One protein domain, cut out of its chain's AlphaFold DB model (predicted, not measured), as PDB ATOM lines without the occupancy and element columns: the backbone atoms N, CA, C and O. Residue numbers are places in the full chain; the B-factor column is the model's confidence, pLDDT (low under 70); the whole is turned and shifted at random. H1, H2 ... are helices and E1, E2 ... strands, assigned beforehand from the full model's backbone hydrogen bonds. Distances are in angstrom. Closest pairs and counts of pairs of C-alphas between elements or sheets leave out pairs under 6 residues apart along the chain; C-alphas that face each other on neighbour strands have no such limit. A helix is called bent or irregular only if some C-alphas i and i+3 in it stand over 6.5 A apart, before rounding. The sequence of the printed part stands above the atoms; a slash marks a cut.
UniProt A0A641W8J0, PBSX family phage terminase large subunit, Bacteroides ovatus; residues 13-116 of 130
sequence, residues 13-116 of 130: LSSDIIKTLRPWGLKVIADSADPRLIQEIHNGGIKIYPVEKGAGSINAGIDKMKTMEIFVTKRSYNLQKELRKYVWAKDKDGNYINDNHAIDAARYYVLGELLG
ATOM      1  N   LEU A  13     -28.997 -14.130  25.131       95.19
ATOM      2  CA  LEU A  13     -28.790 -13.381  23.897       95.19
ATOM      3  C   LEU A  13     -28.889 -11.873  24.163       95.19
ATOM      4  O   LEU A  13     -29.478 -11.431  25.154       95.19
ATOM      5  N   SER A  14     -28.383 -11.054  23.236       94.94
ATOM      6  CA  SER A  14     -28.518  -9.593  23.316       94.94
ATOM      7  C   SER A  14     -29.985  -9.156  23.416       94.94
ATOM      8  O   SER A  14     -30.317  -8.259  24.191       94.94
ATOM      9  N   SER A  15     -30.891  -9.853  22.722       96.44
ATOM     10  CA  SER A  15     -32.335  -9.607  22.788       96.44
ATOM     11  C   SER A  15     -32.944  -9.875  24.172       96.44
ATOM     12  O   SER A  15     -33.859  -9.153  24.572       96.44
ATOM     13  N   ASP A  16     -32.431 -10.852  24.923       96.88
ATOM     14  CA  ASP A  16     -32.883 -11.142  26.288       96.88
ATOM     15  C   ASP A  16     -32.430 -10.044  27.249       96.88
ATOM     16  O   ASP A  16     -33.236  -9.520  28.018       96.88
ATOM     17  N   ILE A  17     -31.168  -9.616  27.131       95.31
ATOM     18  CA  ILE A  17     -30.606  -8.517  27.927       95.31
ATOM     19  C   ILE A  17     -31.400  -7.226  27.685       95.31
ATOM     20  O   ILE A  17     -31.798  -6.551  28.635       95.31
ATOM     21  N   ILE A  18     -31.698  -6.897  26.424       96.31
ATOM     22  CA  ILE A  18     -32.500  -5.715  26.072       96.31
ATOM     23  C   ILE A  18     -33.890  -5.789  26.716       96.31
ATOM     24  O   ILE A  18     -34.348  -4.795  27.282       96.31
ATOM     25  N   LYS A  19     -34.565  -6.947  26.660       96.38
ATOM     26  CA  LYS A  19     -35.890  -7.134  27.279       96.38
ATOM     27  C   LYS A  19     -35.843  -6.944  28.793       96.38
ATOM     28  O   LYS A  19     -36.732  -6.288  29.328       96.38
ATOM     29  N   THR A  20     -34.814  -7.467  29.461       95.56
ATOM     30  CA  THR A  20     -34.619  -7.296  30.907       95.56
ATOM     31  C   THR A  20     -34.380  -5.830  31.275       95.56
ATOM     32  O   THR A  20     -34.950  -5.342  32.248       95.56
ATOM     33  N   LEU A  21     -33.536  -5.114  30.524       94.56
ATOM     34  CA  LEU A  21     -33.076  -3.770  30.897       94.56
ATOM     35  C   LEU A  21     -34.043  -2.652  30.494       94.56
ATOM     36  O   LEU A  21     -34.115  -1.625  31.171       94.56
ATOM     37  N   ARG A  22     -34.810  -2.834  29.413       93.88
ATOM     38  CA  ARG A  22     -35.699  -1.799  28.861       93.88
ATOM     39  C   ARG A  22     -36.701  -1.221  29.876       93.88
ATOM     40  O   ARG A  22     -36.812   0.003  29.903       93.88
ATOM     41  N   PRO A  23     -37.392  -2.017  30.720       94.88
ATOM     42  CA  PRO A  23     -38.363  -1.491  31.683       94.88
ATOM     43  C   PRO A  23     -37.768  -0.528  32.713       94.88
ATOM     44  O   PRO A  23     -38.484   0.310  33.251       94.88
ATOM     45  N   TRP A  24     -36.466  -0.632  32.985       92.25
ATOM     46  CA  TRP A  24     -35.798   0.204  33.978       92.25
ATOM     47  C   TRP A  24     -35.492   1.606  33.449       92.25
ATOM     48  O   TRP A  24     -35.434   2.554  34.227       92.25
ATOM     49  N   GLY A  25     -35.266   1.755  32.136       92.38
ATOM     50  CA  GLY A  25     -34.922   3.045  31.524       92.38
ATOM     51  C   GLY A  25     -33.629   3.679  32.062       92.38
ATOM     52  O   GLY A  25     -33.412   4.882  31.893       92.38
ATOM     53  N   LEU A  26     -32.781   2.887  32.724       91.88
ATOM     54  CA  LEU A  26     -31.581   3.352  33.415       91.88
ATOM     55  C   LEU A  26     -30.381   3.478  32.473       91.88
ATOM     56  O   LEU A  26     -30.307   2.856  31.412       91.88
ATOM     57  N   LYS A  27     -29.406   4.274  32.914       94.12
ATOM     58  CA  LYS A  27     -28.055   4.273  32.356       94.12
ATOM     59  C   LYS A  27     -27.375   2.947  32.701       94.12
ATOM     60  O   LYS A  27     -27.377   2.540  33.860       94.12
ATOM     61  N   VAL A  28     -26.777   2.299  31.707       95.69
ATOM     62  CA  VAL A  28     -26.099   1.006  31.849       95.69
ATOM     63  C   VAL A  28     -24.609   1.201  31.614       95.69
ATOM     64  O   VAL A  28     -24.214   1.731  30.579       95.69
ATOM     65  N   ILE A  29     -23.783   0.762  32.561       95.31
ATOM     66  CA  ILE A  29     -22.327   0.728  32.404       95.31
ATOM     67  C   ILE A  29     -21.913  -0.714  32.172       95.31
ATOM     68  O   ILE A  29     -22.224  -1.586  32.983       95.31
ATOM     69  N   ALA A  30     -21.250  -0.963  31.050       93.88
ATOM     70  CA  ALA A  30     -20.972  -2.307  30.576       93.88
ATOM     71  C   ALA A  30     -19.482  -2.561  30.375       93.88
ATOM     72  O   ALA A  30     -18.674  -1.639  30.219       93.88
ATOM     73  N   ASP A  31     -19.139  -3.846  30.348       90.88
ATOM     74  CA  ASP A  31     -17.834  -4.300  29.897       90.88
ATOM     75  C   ASP A  31     -17.581  -3.854  28.452       90.88
ATOM     76  O   ASP A  31     -18.412  -4.062  27.573       90.88
ATOM     77  N   SER A  32     -16.411  -3.273  28.202       90.38
ATOM     78  CA  SER A  32     -15.958  -2.866  26.879       90.38
ATOM     79  C   SER A  32     -15.289  -3.973  26.054       90.38
ATOM     80  O   SER A  32     -14.711  -3.665  25.014       90.38
ATOM     81  N   ALA A  33     -15.278  -5.223  26.527       88.44
ATOM     82  CA  ALA A  33     -14.612  -6.338  25.850       88.44
ATOM     83  C   ALA A  33     -15.215  -6.670  24.473       88.44
ATOM     84  O   ALA A  33     -14.462  -6.987  23.554       88.44
ATOM     85  N   ASP A  34     -16.539  -6.553  24.311       90.31
ATOM     86  CA  ASP A  34     -17.219  -6.734  23.020       90.31
ATOM     87  C   ASP A  34     -17.988  -5.464  22.606       90.31
ATOM     88  O   ASP A  34     -19.158  -5.280  22.963       90.31
ATOM     89  N   PRO A  35     -17.353  -4.570  21.823       91.62
ATOM     90  CA  PRO A  35     -18.001  -3.365  21.313       91.62
ATOM     91  C   PRO A  35     -19.232  -3.640  20.439       91.62
ATOM     92  O   PRO A  35     -20.125  -2.795  20.373       91.62
ATOM     93  N   ARG A  36     -19.310  -4.801  19.771       93.94
ATOM     94  CA  ARG A  36     -20.445  -5.134  18.894       93.94
ATOM     95  C   ARG A  36     -21.688  -5.424  19.722       93.94
ATOM     96  O   ARG A  36     -22.745  -4.880  19.423       93.94
ATOM     97  N   LEU A  37     -21.542  -6.188  20.806       94.44
ATOM     98  CA  LEU A  37     -22.636  -6.453  21.741       94.44
ATOM     99  C   LEU A  37     -23.174  -5.157  22.366       94.44
ATOM    100  O   LEU A  37     -24.386  -4.973  22.471       94.44
ATOM    101  N   ILE A  38     -22.286  -4.228  22.734       95.06
ATOM    102  CA  ILE A  38     -22.691  -2.902  23.228       95.06
ATOM    103  C   ILE A  38     -23.524  -2.166  22.176       95.06
ATOM    104  O   ILE A  38     -24.573  -1.615  22.511       95.06
ATOM    105  N   GLN A  39     -23.093  -2.180  20.911       95.19
ATOM    106  CA  GLN A  39     -23.831  -1.540  19.824       95.19
ATOM    107  C   GLN A  39     -25.202  -2.190  19.592       95.19
ATOM    108  O   GLN A  39     -26.183  -1.477  19.395       95.19
ATOM    109  N   GLU A  40     -25.304  -3.519  19.649       96.38
ATOM    110  CA  GLU A  40     -26.584  -4.231  19.546       96.38
ATOM    111  C   GLU A  40     -27.550  -3.827  20.665       96.38
ATOM    112  O   GLU A  40     -28.707  -3.489  20.405       96.38
ATOM    113  N   ILE A  41     -27.068  -3.802  21.910       96.62
ATOM    114  CA  ILE A  41     -27.865  -3.399  23.074       96.62
ATOM    115  C   ILE A  41     -28.280  -1.923  22.966       96.62
ATOM    116  O   ILE A  41     -29.437  -1.588  23.240       96.62
ATOM    117  N   HIS A  42     -27.379  -1.052  22.504       95.94
ATOM    118  CA  HIS A  42     -27.670   0.357  22.239       95.94
ATOM    119  C   HIS A  42     -28.765   0.524  21.174       95.94
ATOM    120  O   HIS A  42     -29.739   1.246  21.393       95.94
ATOM    121  N   ASN A  43     -28.666  -0.201  20.056       95.94
ATOM    122  CA  ASN A  43     -29.682  -0.214  18.998       95.94
ATOM    123  C   ASN A  43     -31.041  -0.726  19.506       95.94
ATOM    124  O   ASN A  43     -32.087  -0.327  19.002       95.94
ATOM    125  N   GLY A  44     -31.035  -1.565  20.546       94.81
ATOM    126  CA  GLY A  44     -32.221  -2.009  21.278       94.81
ATOM    127  C   GLY A  44     -32.920  -0.935  22.125       94.81
ATOM    128  O   GLY A  44     -33.938  -1.245  22.757       94.81
ATOM    129  N   GLY A  45     -32.399   0.298  22.149       94.69
ATOM    130  CA  GLY A  45     -32.939   1.444  22.885       94.69
ATOM    131  C   GLY A  45     -32.389   1.601  24.304       94.69
ATOM    132  O   GLY A  45     -32.948   2.362  25.094       94.69
ATOM    133  N   ILE A  46     -31.324   0.877  24.657       97.06
ATOM    134  CA  ILE A  46     -30.711   0.943  25.987       97.06
ATOM    135  C   ILE A  46     -29.607   2.004  26.004       97.06
ATOM    136  O   ILE A  46     -28.731   2.029  25.143       97.06
ATOM    137  N   LYS A  47     -29.605   2.861  27.031       95.38
ATOM    138  CA  LYS A  47     -28.549   3.861  27.267       95.38
ATOM    139  C   LYS A  47     -27.315   3.193  27.881       95.38
ATOM    140  O   LYS A  47     -27.082   3.309  29.084       95.38
ATOM    141  N   ILE A  48     -26.569   2.456  27.064       95.88
ATOM    142  CA  ILE A  48     -25.399   1.665  27.465       95.88
ATOM    143  C   ILE A  48     -24.083   2.378  27.131       95.88
ATOM    144  O   ILE A  48     -23.929   2.936  26.048       95.88
ATOM    145  N   TYR A  49     -23.131   2.344  28.064       94.88
ATOM    146  CA  TYR A  49     -21.827   2.990  27.944       94.88
ATOM    147  C   TYR A  49     -20.699   2.014  28.321       94.88
ATOM    148  O   TYR A  49     -20.755   1.412  29.398       94.88
ATOM    149  N   PRO A  50     -19.662   1.860  27.478       94.38
ATOM    150  CA  PRO A  50     -18.508   1.031  27.802       94.38
ATOM    151  C   PRO A  50     -17.622   1.684  28.863       94.38
ATOM    152  O   PRO A  50     -17.273   2.864  28.765       94.38
ATOM    153  N   VAL A  51     -17.189   0.894  29.844       92.81
ATOM    154  CA  VAL A  51     -16.172   1.313  30.814       92.81
ATOM    155  C   VAL A  51     -14.764   1.248  30.205       92.81
ATOM    156  O   VAL A  51     -14.436   0.362  29.420       92.81
ATOM    157  N   GLU A  52     -13.895   2.190  30.552       87.25
ATOM    158  CA  GLU A  52     -12.494   2.198  30.138       87.25
ATOM    159  C   GLU A  52     -11.669   1.289  31.059       87.25
ATOM    160  O   GLU A  52     -11.419   1.599  32.228       87.25
ATOM    161  N   LYS A  53     -11.238   0.141  30.526       80.06
ATOM    162  CA  LYS A  53     -10.405  -0.829  31.242       80.06
ATOM    163  C   LYS A  53      -8.937  -0.661  30.849       80.06
ATOM    164  O   LYS A  53      -8.490  -1.199  29.844       80.06
ATOM    165  N   GLY A  54      -8.184   0.079  31.659       77.12
ATOM    166  CA  GLY A  54      -6.719   0.131  31.585       77.12
ATOM    167  C   GLY A  54      -6.046  -0.857  32.542       77.12
ATOM    168  O   GLY A  54      -6.694  -1.414  33.439       77.12
ATOM    169  N   ALA A  55      -4.729  -1.028  32.398       74.62
ATOM    170  CA  ALA A  55      -3.916  -1.702  33.409       74.62
ATOM    171  C   ALA A  55      -4.133  -1.022  34.776       74.62
ATOM    172  O   ALA A  55      -4.063   0.199  34.889       74.62
ATOM    173  N   GLY A  56      -4.474  -1.804  35.803       80.88
ATOM    174  CA  GLY A  56      -4.773  -1.290  37.147       80.88
ATOM    175  C   GLY A  56      -6.222  -0.841  37.398       80.88
ATOM    176  O   GLY A  56      -6.567  -0.573  38.546       80.88
ATOM    177  N   SER A  57      -7.104  -0.828  36.389       84.25
ATOM    178  CA  SER A  57      -8.526  -0.455  36.567       84.25
ATOM    179  C   SER A  57      -9.281  -1.357  37.554       84.25
ATOM    180  O   SER A  57     -10.158  -0.887  38.278       84.25
ATOM    181  N   ILE A  58      -8.921  -2.644  37.633       85.19
ATOM    182  CA  ILE A  58      -9.476  -3.581  38.622       85.19
ATOM    183  C   ILE A  58      -9.141  -3.118  40.044       85.19
ATOM    184  O   ILE A  58     -10.056  -2.928  40.843       85.19
ATOM    185  N   ASN A  59      -7.859  -2.871  40.330       87.31
ATOM    186  CA  ASN A  59      -7.404  -2.438  41.654       87.31
ATOM    187  C   ASN A  59      -8.028  -1.094  42.030       87.31
ATOM    188  O   ASN A  59      -8.630  -0.991  43.089       87.31
ATOM    189  N   ALA A  60      -8.000  -0.113  41.123       88.88
ATOM    190  CA  ALA A  60      -8.594   1.200  41.365       88.88
ATOM    191  C   ALA A  60     -10.092   1.118  41.711       88.88
ATOM    192  O   ALA A  60     -10.562   1.793  42.627       88.88
ATOM    193  N   GLY A  61     -10.845   0.270  41.000       90.44
ATOM    194  CA  GLY A  61     -12.259   0.046  41.284       90.44
ATOM    195  C   GLY A  61     -12.481  -0.606  42.650       90.44
ATOM    196  O   GLY A  61     -13.323  -0.142  43.417       90.44
ATOM    197  N   ILE A  62     -11.705  -1.642  42.982       89.12
ATOM    198  CA  ILE A  62     -11.854  -2.358  44.256       89.12
ATOM    199  C   ILE A  62     -11.412  -1.492  45.437       89.12
ATOM    200  O   ILE A  62     -12.110  -1.447  46.447       89.12
ATOM    201  N   ASP A  63     -10.311  -0.760  45.310       91.19
ATOM    202  CA  ASP A  63      -9.839   0.157  46.345       91.19
ATOM    203  C   ASP A  63     -10.876   1.246  46.610       91.19
ATOM    204  O   ASP A  63     -11.201   1.518  47.764       91.19
ATOM    205  N   LYS A  64     -11.500   1.792  45.556       93.38
ATOM    206  CA  LYS A  64     -12.611   2.729  45.727       93.38
ATOM    207  C   LYS A  64     -13.801   2.071  46.425       93.38
ATOM    208  O   LYS A  64     -14.324   2.655  47.371       93.38
ATOM    209  N   MET A  65     -14.208   0.870  46.012       92.75
ATOM    210  CA  MET A  65     -15.310   0.135  46.650       92.75
ATOM    211  C   MET A  65     -15.053  -0.138  48.137       92.75
ATOM    212  O   MET A  65     -15.975   0.008  48.929       92.75
ATOM    213  N   LYS A  66     -13.812  -0.455  48.536       90.44
ATOM    214  CA  LYS A  66     -13.424  -0.675  49.943       90.44
ATOM    215  C   LYS A  66     -13.576   0.567  50.824       90.44
ATOM    216  O   LYS A  66     -13.752   0.427  52.028       90.44
ATOM    217  N   THR A  67     -13.520   1.771  50.248       94.12
ATOM    218  CA  THR A  67     -13.785   3.022  50.990       94.12
ATOM    219  C   THR A  67     -15.273   3.274  51.241       94.12
ATOM    220  O   THR A  67     -15.625   4.234  51.922       94.12
ATOM    221  N   MET A  68     -16.157   2.457  50.664       93.31
ATOM    222  CA  MET A  68     -17.600   2.643  50.719       93.31
ATOM    223  C   MET A  68     -18.241   1.583  51.604       93.31
ATOM    224  O   MET A  68     -17.900   0.406  51.542       93.31
ATOM    225  N   GLU A  69     -19.268   1.980  52.346       94.62
ATOM    226  CA  GLU A  69     -20.165   1.018  52.972       94.62
ATOM    227  C   GLU A  69     -21.093   0.421  51.903       94.62
ATOM    228  O   GLU A  69     -21.778   1.159  51.181       94.62
ATOM    229  N   ILE A  70     -21.067  -0.903  51.735       94.19
ATOM    230  CA  ILE A  70     -21.846  -1.619  50.716       94.19
ATOM    231  C   ILE A  70     -23.077  -2.247  51.368       94.19
ATOM    232  O   ILE A  70     -22.963  -3.095  52.249       94.19
ATOM    233  N   PHE A  71     -24.256  -1.878  50.875       96.19
ATOM    234  CA  PHE A  71     -25.541  -2.432  51.283       96.19
ATOM    235  C   PHE A  71     -26.133  -3.236  50.128       96.19
ATOM    236  O   PHE A  71     -26.207  -2.740  49.005       96.19
ATOM    237  N   VAL A  72     -26.573  -4.463  50.394       96.44
ATOM    238  CA  VAL A  72     -27.117  -5.376  49.376       96.44
ATOM    239  C   VAL A  72     -28.543  -5.758  49.741       96.44
ATOM    240  O   VAL A  72     -28.818  -6.081  50.898       96.44
ATOM    241  N   THR A  73     -29.464  -5.733  48.776       96.94
ATOM    242  CA  THR A  73     -30.847  -6.149  49.044       96.94
ATOM    243  C   THR A  73     -30.921  -7.648  49.357       96.94
ATOM    244  O   THR A  73     -30.183  -8.480  48.820       96.94
ATOM    245  N   LYS A  74     -31.857  -8.030  50.236       95.25
ATOM    246  CA  LYS A  74     -31.995  -9.419  50.716       95.25
ATOM    247  C   LYS A  74     -32.228 -10.435  49.587       95.25
ATOM    248  O   LYS A  74     -31.836 -11.588  49.731       95.25
ATOM    249  N   ARG A  75     -32.843 -10.011  48.477       95.88
ATOM    250  CA  ARG A  75     -33.166 -10.866  47.321       95.88
ATOM    251  C   ARG A  75     -31.970 -11.179  46.417       95.88
ATOM    252  O   ARG A  75     -32.060 -12.105  45.621       95.88
ATOM    253  N   SER A  76     -30.871 -10.433  46.527       96.31
ATOM    254  CA  SER A  76     -29.689 -10.577  45.667       96.31
ATOM    255  C   SER A  76     -28.801 -11.742  46.098       96.31
ATOM    256  O   SER A  76     -27.699 -11.553  46.619       96.31
ATOM    257  N   TYR A  77     -29.313 -12.964  45.966       94.56
ATOM    258  CA  TYR A  77     -28.652 -14.161  46.480       94.56
ATOM    259  C   TYR A  77     -27.313 -14.449  45.792       94.56
ATOM    260  O   TYR A  77     -26.378 -14.876  46.479       94.56
ATOM    261  N   ASN A  78     -27.192 -14.203  44.482       93.88
ATOM    262  CA  ASN A  78     -25.952 -14.459  43.749       93.88
ATOM    263  C   ASN A  78     -24.882 -13.442  44.141       93.88
ATOM    264  O   ASN A  78     -23.802 -13.843  44.564       93.88
ATOM    265  N   LEU A  79     -25.217 -12.151  44.150       93.50
ATOM    266  CA  LEU A  79     -24.312 -11.095  44.604       93.50
ATOM    267  C   LEU A  79     -23.858 -11.308  46.054       93.50
ATOM    268  O   LEU A  79     -22.674 -11.192  46.362       93.50
ATOM    269  N   GLN A  80     -24.768 -11.672  46.962       93.25
ATOM    270  CA  GLN A  80     -24.397 -11.994  48.343       93.25
ATOM    271  C   GLN A  80     -23.455 -13.204  48.426       93.25
ATOM    272  O   GLN A  80     -22.550 -13.235  49.262       93.25
ATOM    273  N   LYS A  81     -23.680 -14.228  47.595       91.44
ATOM    274  CA  LYS A  81     -22.824 -15.417  47.525       91.44
ATOM    275  C   LYS A  81     -21.438 -15.060  46.994       91.44
ATOM    276  O   LYS A  81     -20.467 -15.503  47.601       91.44
ATOM    277  N   GLU A  82     -21.348 -14.263  45.931       91.00
ATOM    278  CA  GLU A  82     -20.076 -13.760  45.407       91.00
ATOM    279  C   GLU A  82     -19.334 -12.949  46.468       91.00
ATOM    280  O   GLU A  82     -18.200 -13.280  46.785       91.00
ATOM    281  N   LEU A  83     -19.982 -11.964  47.103       88.81
ATOM    282  CA  LEU A  83     -19.348 -11.111  48.118       88.81
ATOM    283  C   LEU A  83     -18.783 -11.910  49.298       88.81
ATOM    284  O   LEU A  83     -17.689 -11.612  49.767       88.81
ATOM    285  N   ARG A  84     -19.492 -12.949  49.764       86.50
ATOM    286  CA  ARG A  84     -19.001 -13.832  50.838       86.50
ATOM    287  C   ARG A  84     -17.840 -14.722  50.404       86.50
ATOM    288  O   ARG A  84     -17.018 -15.090  51.236       86.50
ATOM    289  N   LYS A  85     -17.813 -15.122  49.132       83.38
ATOM    290  CA  LYS A  85     -16.778 -15.995  48.567       83.38
ATOM    291  C   LYS A  85     -15.614 -15.228  47.964       83.38
ATOM    292  O   LYS A  85     -14.650 -15.861  47.555       83.38
ATOM    293  N   TYR A  86     -15.702 -13.907  47.870       76.06
ATOM    294  CA  TYR A  86     -14.732 -13.117  47.138       76.06
ATOM    295  C   TYR A  86     -13.372 -13.150  47.834       76.06
ATOM    296  O   TYR A  86     -13.106 -12.414  48.782       76.06
ATOM    297  N   VAL A  87     -12.498 -14.025  47.344       68.62
ATOM    298  CA  VAL A  87     -11.096 -14.095  47.745       68.62
ATOM    299  C   VAL A  87     -10.238 -13.568  46.608       68.62
ATOM    300  O   VAL A  87     -10.396 -13.978  45.456       68.62
ATOM    301  N   TRP A  88      -9.271 -12.719  46.953       65.06
ATOM    302  CA  TRP A  88      -8.193 -12.287  46.062       65.06
ATOM    303  C   TRP A  88      -7.141 -13.397  45.894       65.06
ATOM    304  O   TRP A  88      -5.951 -13.197  46.115       65.06
ATOM    305  N   ALA A  89      -7.586 -14.609  45.577       64.31
ATOM    306  CA  ALA A  89      -6.711 -15.737  45.311       64.31
ATOM    307  C   ALA A  89      -6.659 -15.957  43.804       64.31
ATOM    308  O   ALA A  89      -7.697 -15.988  43.135       64.31
ATOM    309  N   LYS A  90      -5.439 -16.078  43.288       63.69
ATOM    310  CA  LYS A  90      -5.185 -16.470  41.910       63.69
ATOM    311  C   LYS A  90      -4.768 -17.933  41.874       63.69
ATOM    312  O   LYS A  90      -4.074 -18.385  42.786       63.69
ATOM    313  N   ASP A  91      -5.210 -18.662  40.861       70.19
ATOM    314  CA  ASP A  91      -4.694 -19.993  40.573       70.19
ATOM    315  C   ASP A  91      -3.240 -19.910  40.071       70.19
ATOM    316  O   ASP A  91      -2.642 -18.833  39.964       70.19
ATOM    317  N   LYS A  92      -2.646 -21.072  39.787       71.50
ATOM    318  CA  LYS A  92      -1.261 -21.167  39.302       71.50
ATOM    319  C   LYS A  92      -1.056 -20.493  37.940       71.50
ATOM    320  O   LYS A  92       0.074 -20.128  37.629       71.50
ATOM    321  N   ASP A  93      -2.131 -20.289  37.186       71.50
ATOM    322  CA  ASP A  93      -2.147 -19.666  35.864       71.50
ATOM    323  C   ASP A  93      -2.464 -18.158  35.941       71.50
ATOM    324  O   ASP A  93      -2.493 -17.456  34.931       71.50
ATOM    325  N   GLY A  94      -2.654 -17.623  37.154       61.59
ATOM    326  CA  GLY A  94      -2.897 -16.208  37.410       61.59
ATOM    327  C   GLY A  94      -4.362 -15.774  37.288       61.59
ATOM    328  O   GLY A  94      -4.630 -14.569  37.410       61.59
ATOM    329  N   ASN A  95      -5.299 -16.707  37.097       63.44
ATOM    330  CA  ASN A  95      -6.734 -16.428  37.037       63.44
ATOM    331  C   ASN A  95      -7.315 -16.312  38.441       63.44
ATOM    332  O   ASN A  95      -6.914 -17.030  39.353       63.44
ATOM    333  N   TYR A  96      -8.289 -15.427  38.636       64.12
ATOM    334  CA  TYR A  96      -9.001 -15.362  39.910       64.12
ATOM    335  C   TYR A  96      -9.839 -16.629  40.113       64.12
ATOM    336  O   TYR A  96     -10.551 -17.057  39.214       64.12
ATOM    337  N   ILE A  97      -9.764 -17.214  41.309       61.72
ATOM    338  CA  ILE A  97     -10.369 -18.522  41.621       61.72
ATOM    339  C   ILE A  97     -11.905 -18.451  41.774       61.72
ATOM    340  O   ILE A  97     -12.571 -19.482  41.801       61.72
ATOM    341  N   ASN A  98     -12.492 -17.254  41.874       66.00
ATOM    342  CA  ASN A  98     -13.905 -17.075  42.217       66.00
ATOM    343  C   ASN A  98     -14.710 -16.380  41.120       66.00
ATOM    344  O   ASN A  98     -14.246 -15.397  40.542       66.00
ATOM    345  N   ASP A  99     -15.960 -16.822  40.959       67.81
ATOM    346  CA  ASP A  99     -16.993 -16.099  40.215       67.81
ATOM    347  C   ASP A  99     -17.157 -14.692  40.805       67.81
ATOM    348  O   ASP A  99     -17.392 -14.522  42.006       67.81
ATOM    349  N   ASN A 100     -17.004 -13.682  39.958       80.62
ATOM    350  CA  ASN A 100     -16.999 -12.275  40.348       80.62
ATOM    351  C   ASN A 100     -17.912 -11.429  39.452       80.62
ATOM    352  O   ASN A 100     -17.690 -10.226  39.327       80.62
ATOM    353  N   HIS A 101     -18.898 -12.036  38.791       87.50
ATOM    354  CA  HIS A 101     -19.687 -11.395  37.744       87.50
ATOM    355  C   HIS A 101     -20.517 -10.219  38.270       87.50
ATOM    356  O   HIS A 101     -20.492  -9.133  37.683       87.50
ATOM    357  N   ALA A 102     -21.223 -10.396  39.388       91.81
ATOM    358  CA  ALA A 102     -22.013  -9.325  39.996       91.81
ATOM    359  C   ALA A 102     -21.117  -8.258  40.650       91.81
ATOM    360  O   ALA A 102     -21.414  -7.062  40.573       91.81
ATOM    361  N   ILE A 103     -19.995  -8.666  41.250       91.44
ATOM    362  CA  ILE A 103     -18.999  -7.735  41.802       91.44
ATOM    363  C   ILE A 103     -18.366  -6.893  40.690       91.44
ATOM    364  O   ILE A 103     -18.207  -5.682  40.851       91.44
ATOM    365  N   ASP A 104     -18.051  -7.497  39.548       90.69
ATOM    366  CA  ASP A 104     -17.521  -6.796  38.385       90.69
ATOM    367  C   ASP A 104     -18.542  -5.817  37.805       90.69
ATOM    368  O   ASP A 104     -18.171  -4.688  37.493       90.69
ATOM    369  N   ALA A 105     -19.828  -6.180  37.754       93.31
ATOM    370  CA  ALA A 105     -20.887  -5.252  37.361       93.31
ATOM    371  C   ALA A 105     -20.941  -4.016  38.283       93.31
ATOM    372  O   ALA A 105     -20.950  -2.877  37.804       93.31
ATOM    373  N   ALA A 106     -20.886  -4.215  39.605       94.62
ATOM    374  CA  ALA A 106     -20.812  -3.112  40.568       94.62
ATOM    375  C   ALA A 106     -19.528  -2.278  40.394       94.62
ATOM    376  O   ALA A 106     -19.558  -1.045  40.447       94.62
ATOM    377  N   ARG A 107     -18.397  -2.933  40.127       93.62
ATOM    378  CA  ARG A 107     -17.111  -2.275  39.877       93.62
ATOM    379  C   ARG A 107     -17.133  -1.434  38.602       93.62
ATOM    380  O   ARG A 107     -16.533  -0.362  38.591       93.62
ATOM    381  N   TYR A 108     -17.821  -1.867  37.546       93.81
ATOM    382  CA  TYR A 108     -17.977  -1.077  36.321       93.81
ATOM    383  C   TYR A 108     -18.756   0.204  36.578       93.81
ATOM    384  O   TYR A 108     -18.328   1.260  36.120       93.81
ATOM    385  N   TYR A 109     -19.821   0.141  37.380       94.62
ATOM    386  CA  TYR A 109     -20.520   1.343  37.835       94.62
ATOM    387  C   TYR A 109     -19.580   2.293  38.592       94.62
ATOM    388  O   TYR A 109     -19.528   3.482  38.287       94.62
ATOM    389  N   VAL A 110     -18.776   1.776  39.528       93.62
ATOM    390  CA  VAL A 110     -17.809   2.592  40.285       93.62
ATOM    391  C   VAL A 110     -16.761   3.228  39.369       93.62
ATOM    392  O   VAL A 110     -16.467   4.414  39.499       93.62
ATOM    393  N   LEU A 111     -16.217   2.474  38.416       92.38
ATOM    394  CA  LEU A 111     -15.248   2.995  37.455       92.38
ATOM    395  C   LEU A 111     -15.868   4.065  36.547       92.38
ATOM    396  O   LEU A 111     -15.297   5.144  36.396       92.38
ATOM    397  N   GLY A 112     -17.031   3.783  35.963       91.50
ATOM    398  CA  GLY A 112     -17.701   4.675  35.023       91.50
ATOM    399  C   GLY A 112     -18.232   5.942  35.688       91.50
ATOM    400  O   GLY A 112     -17.845   7.042  35.303       91.50
ATOM    401  N   GLU A 113     -19.082   5.794  36.705       92.88
ATOM    402  CA  GLU A 113     -19.792   6.922  37.318       92.88
ATOM    403  C   GLU A 113     -18.965   7.648  38.377       92.88
ATOM    404  O   GLU A 113     -18.993   8.874  38.432       92.88
ATOM    405  N   LEU A 114     -18.228   6.923  39.227       91.31
ATOM    406  CA  LEU A 114     -17.535   7.551  40.360       91.31
ATOM    407  C   LEU A 114     -16.102   7.966  40.026       91.31
ATOM    408  O   LEU A 114     -15.597   8.921  40.610       91.31
ATOM    409  N   LEU A 115     -15.439   7.252  39.114       91.00
ATOM    410  CA  LEU A 115     -14.066   7.547  38.688       91.00
ATOM    411  C   LEU A 115     -13.990   8.159  37.278       91.00
ATOM    412  O   LEU A 115     -12.893   8.458  36.805       91.00
ATOM    413  N   GLY A 116     -15.133   8.358  36.612       88.94
ATOM    414  CA  GLY A 116     -15.224   9.029  35.310       88.94
ATOM    415  C   GLY A 116     -14.600   8.250  34.149       88.94
ATOM    416  O   GLY A 116     -14.234   8.846  33.137       88.94
TER     417      GLY A 116
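Overview. This is residues 13 to 116 of the 130 residues of the protein "PBSX family phage terminase large subunit" of Bacteroides ovatus (UniProt A0A641W8J0). Two halves meet at a tiny sheet of two parallel strands, E1 and E2: H2 packs by E2 with H1 on H2, while H5 packs by E1 and leads to the other half, where H3 crosses H5 at residues 107 to 111 and H4 meets H5 near its first end, at residues 102 to 103, making a corner with it. Residues 66 to 71 stick out, and the loop of residues 86 to 100 reaches far from the sheet. The printed part has 104 residues with five named helices and two named strands, in the order H1 E1 H2 E2 H3 H4 H5, and its class is mostly helix. It is compact, with a radius of gyration of the C-alphas of 14.8 A, and spans 39 by 33 by 26 A.

Along the chain. Begin at C-alpha 27, at (-28.055, 4.273, 32.356), where E1 starts; it runs over residues 27 to 30, and E2 over residues 47 to 50. Between them lies H2, residues 35 to 43, 12.3 A long. Look before E1 for H1, residues 14 to 24, 16.2 A long; it is irregular, but only just, with C-alphas 20 and 23 7.0 A apart. After E2 come H3, residues 57 to 66, 14.2 A long, and H4, residues 77 to 85, 12.2 A long. H5, residues 101 to 114, is the longest helix at 19.2 A; find its last C-alpha, 114, at (-17.535, 7.551, 40.360).

Arrangement. E1 and E2 are parallel neighbours, with directions 29 degrees apart; look at N 28 and O 47, 2.8 A apart, and N 30 and O 49, 2.9 A apart, both within hydrogen-bond range. E1, H2 and E2 form a strand-helix-strand unit, two parallel neighbour strands with a helix between them along the chain, and its crossover is right-handed. The closest C-alphas of H2 and E2 are those of His 42 and Ile 48, 5.8 A apart. H1 and H2 touch at a steep tilt of 50 degrees, the same way; their closest C-alphas, those of Ile 18 and Ile 41, are 6.0 A apart. The closest C-alphas of E1 and H5 are those of Ile 29 and Tyr 109, 5.8 A apart. H5 touches H3 with residues 107 to 111 alone, about perpendicular at 89 degrees; the closest C-alphas, of Gly 61 and Arg 107, are 5.6 A apart. H5 touches H4 with residues 102 to 103 alone, also about perpendicular at 89 degrees; the closest C-alphas, of Leu 79 and Ala 102, are 5.4 A apart. H3 and H4 are apart. Every O i to N i+4 pair is within hydrogen-bond range in H2, H3, H4 and H5, and 5 of 7 in H1.

Size, cuts and confidence. The two C-alphas farthest apart, those of Pro 23 and Lys 92, are 42.7 A apart. The printed part has no cut. The link from H4 to H5, 15 residues, is long. Look there for low confidence: residues 87 to 90 and 94 to 99 are under 70, while the mean pLDDT of the printed part is 88.8.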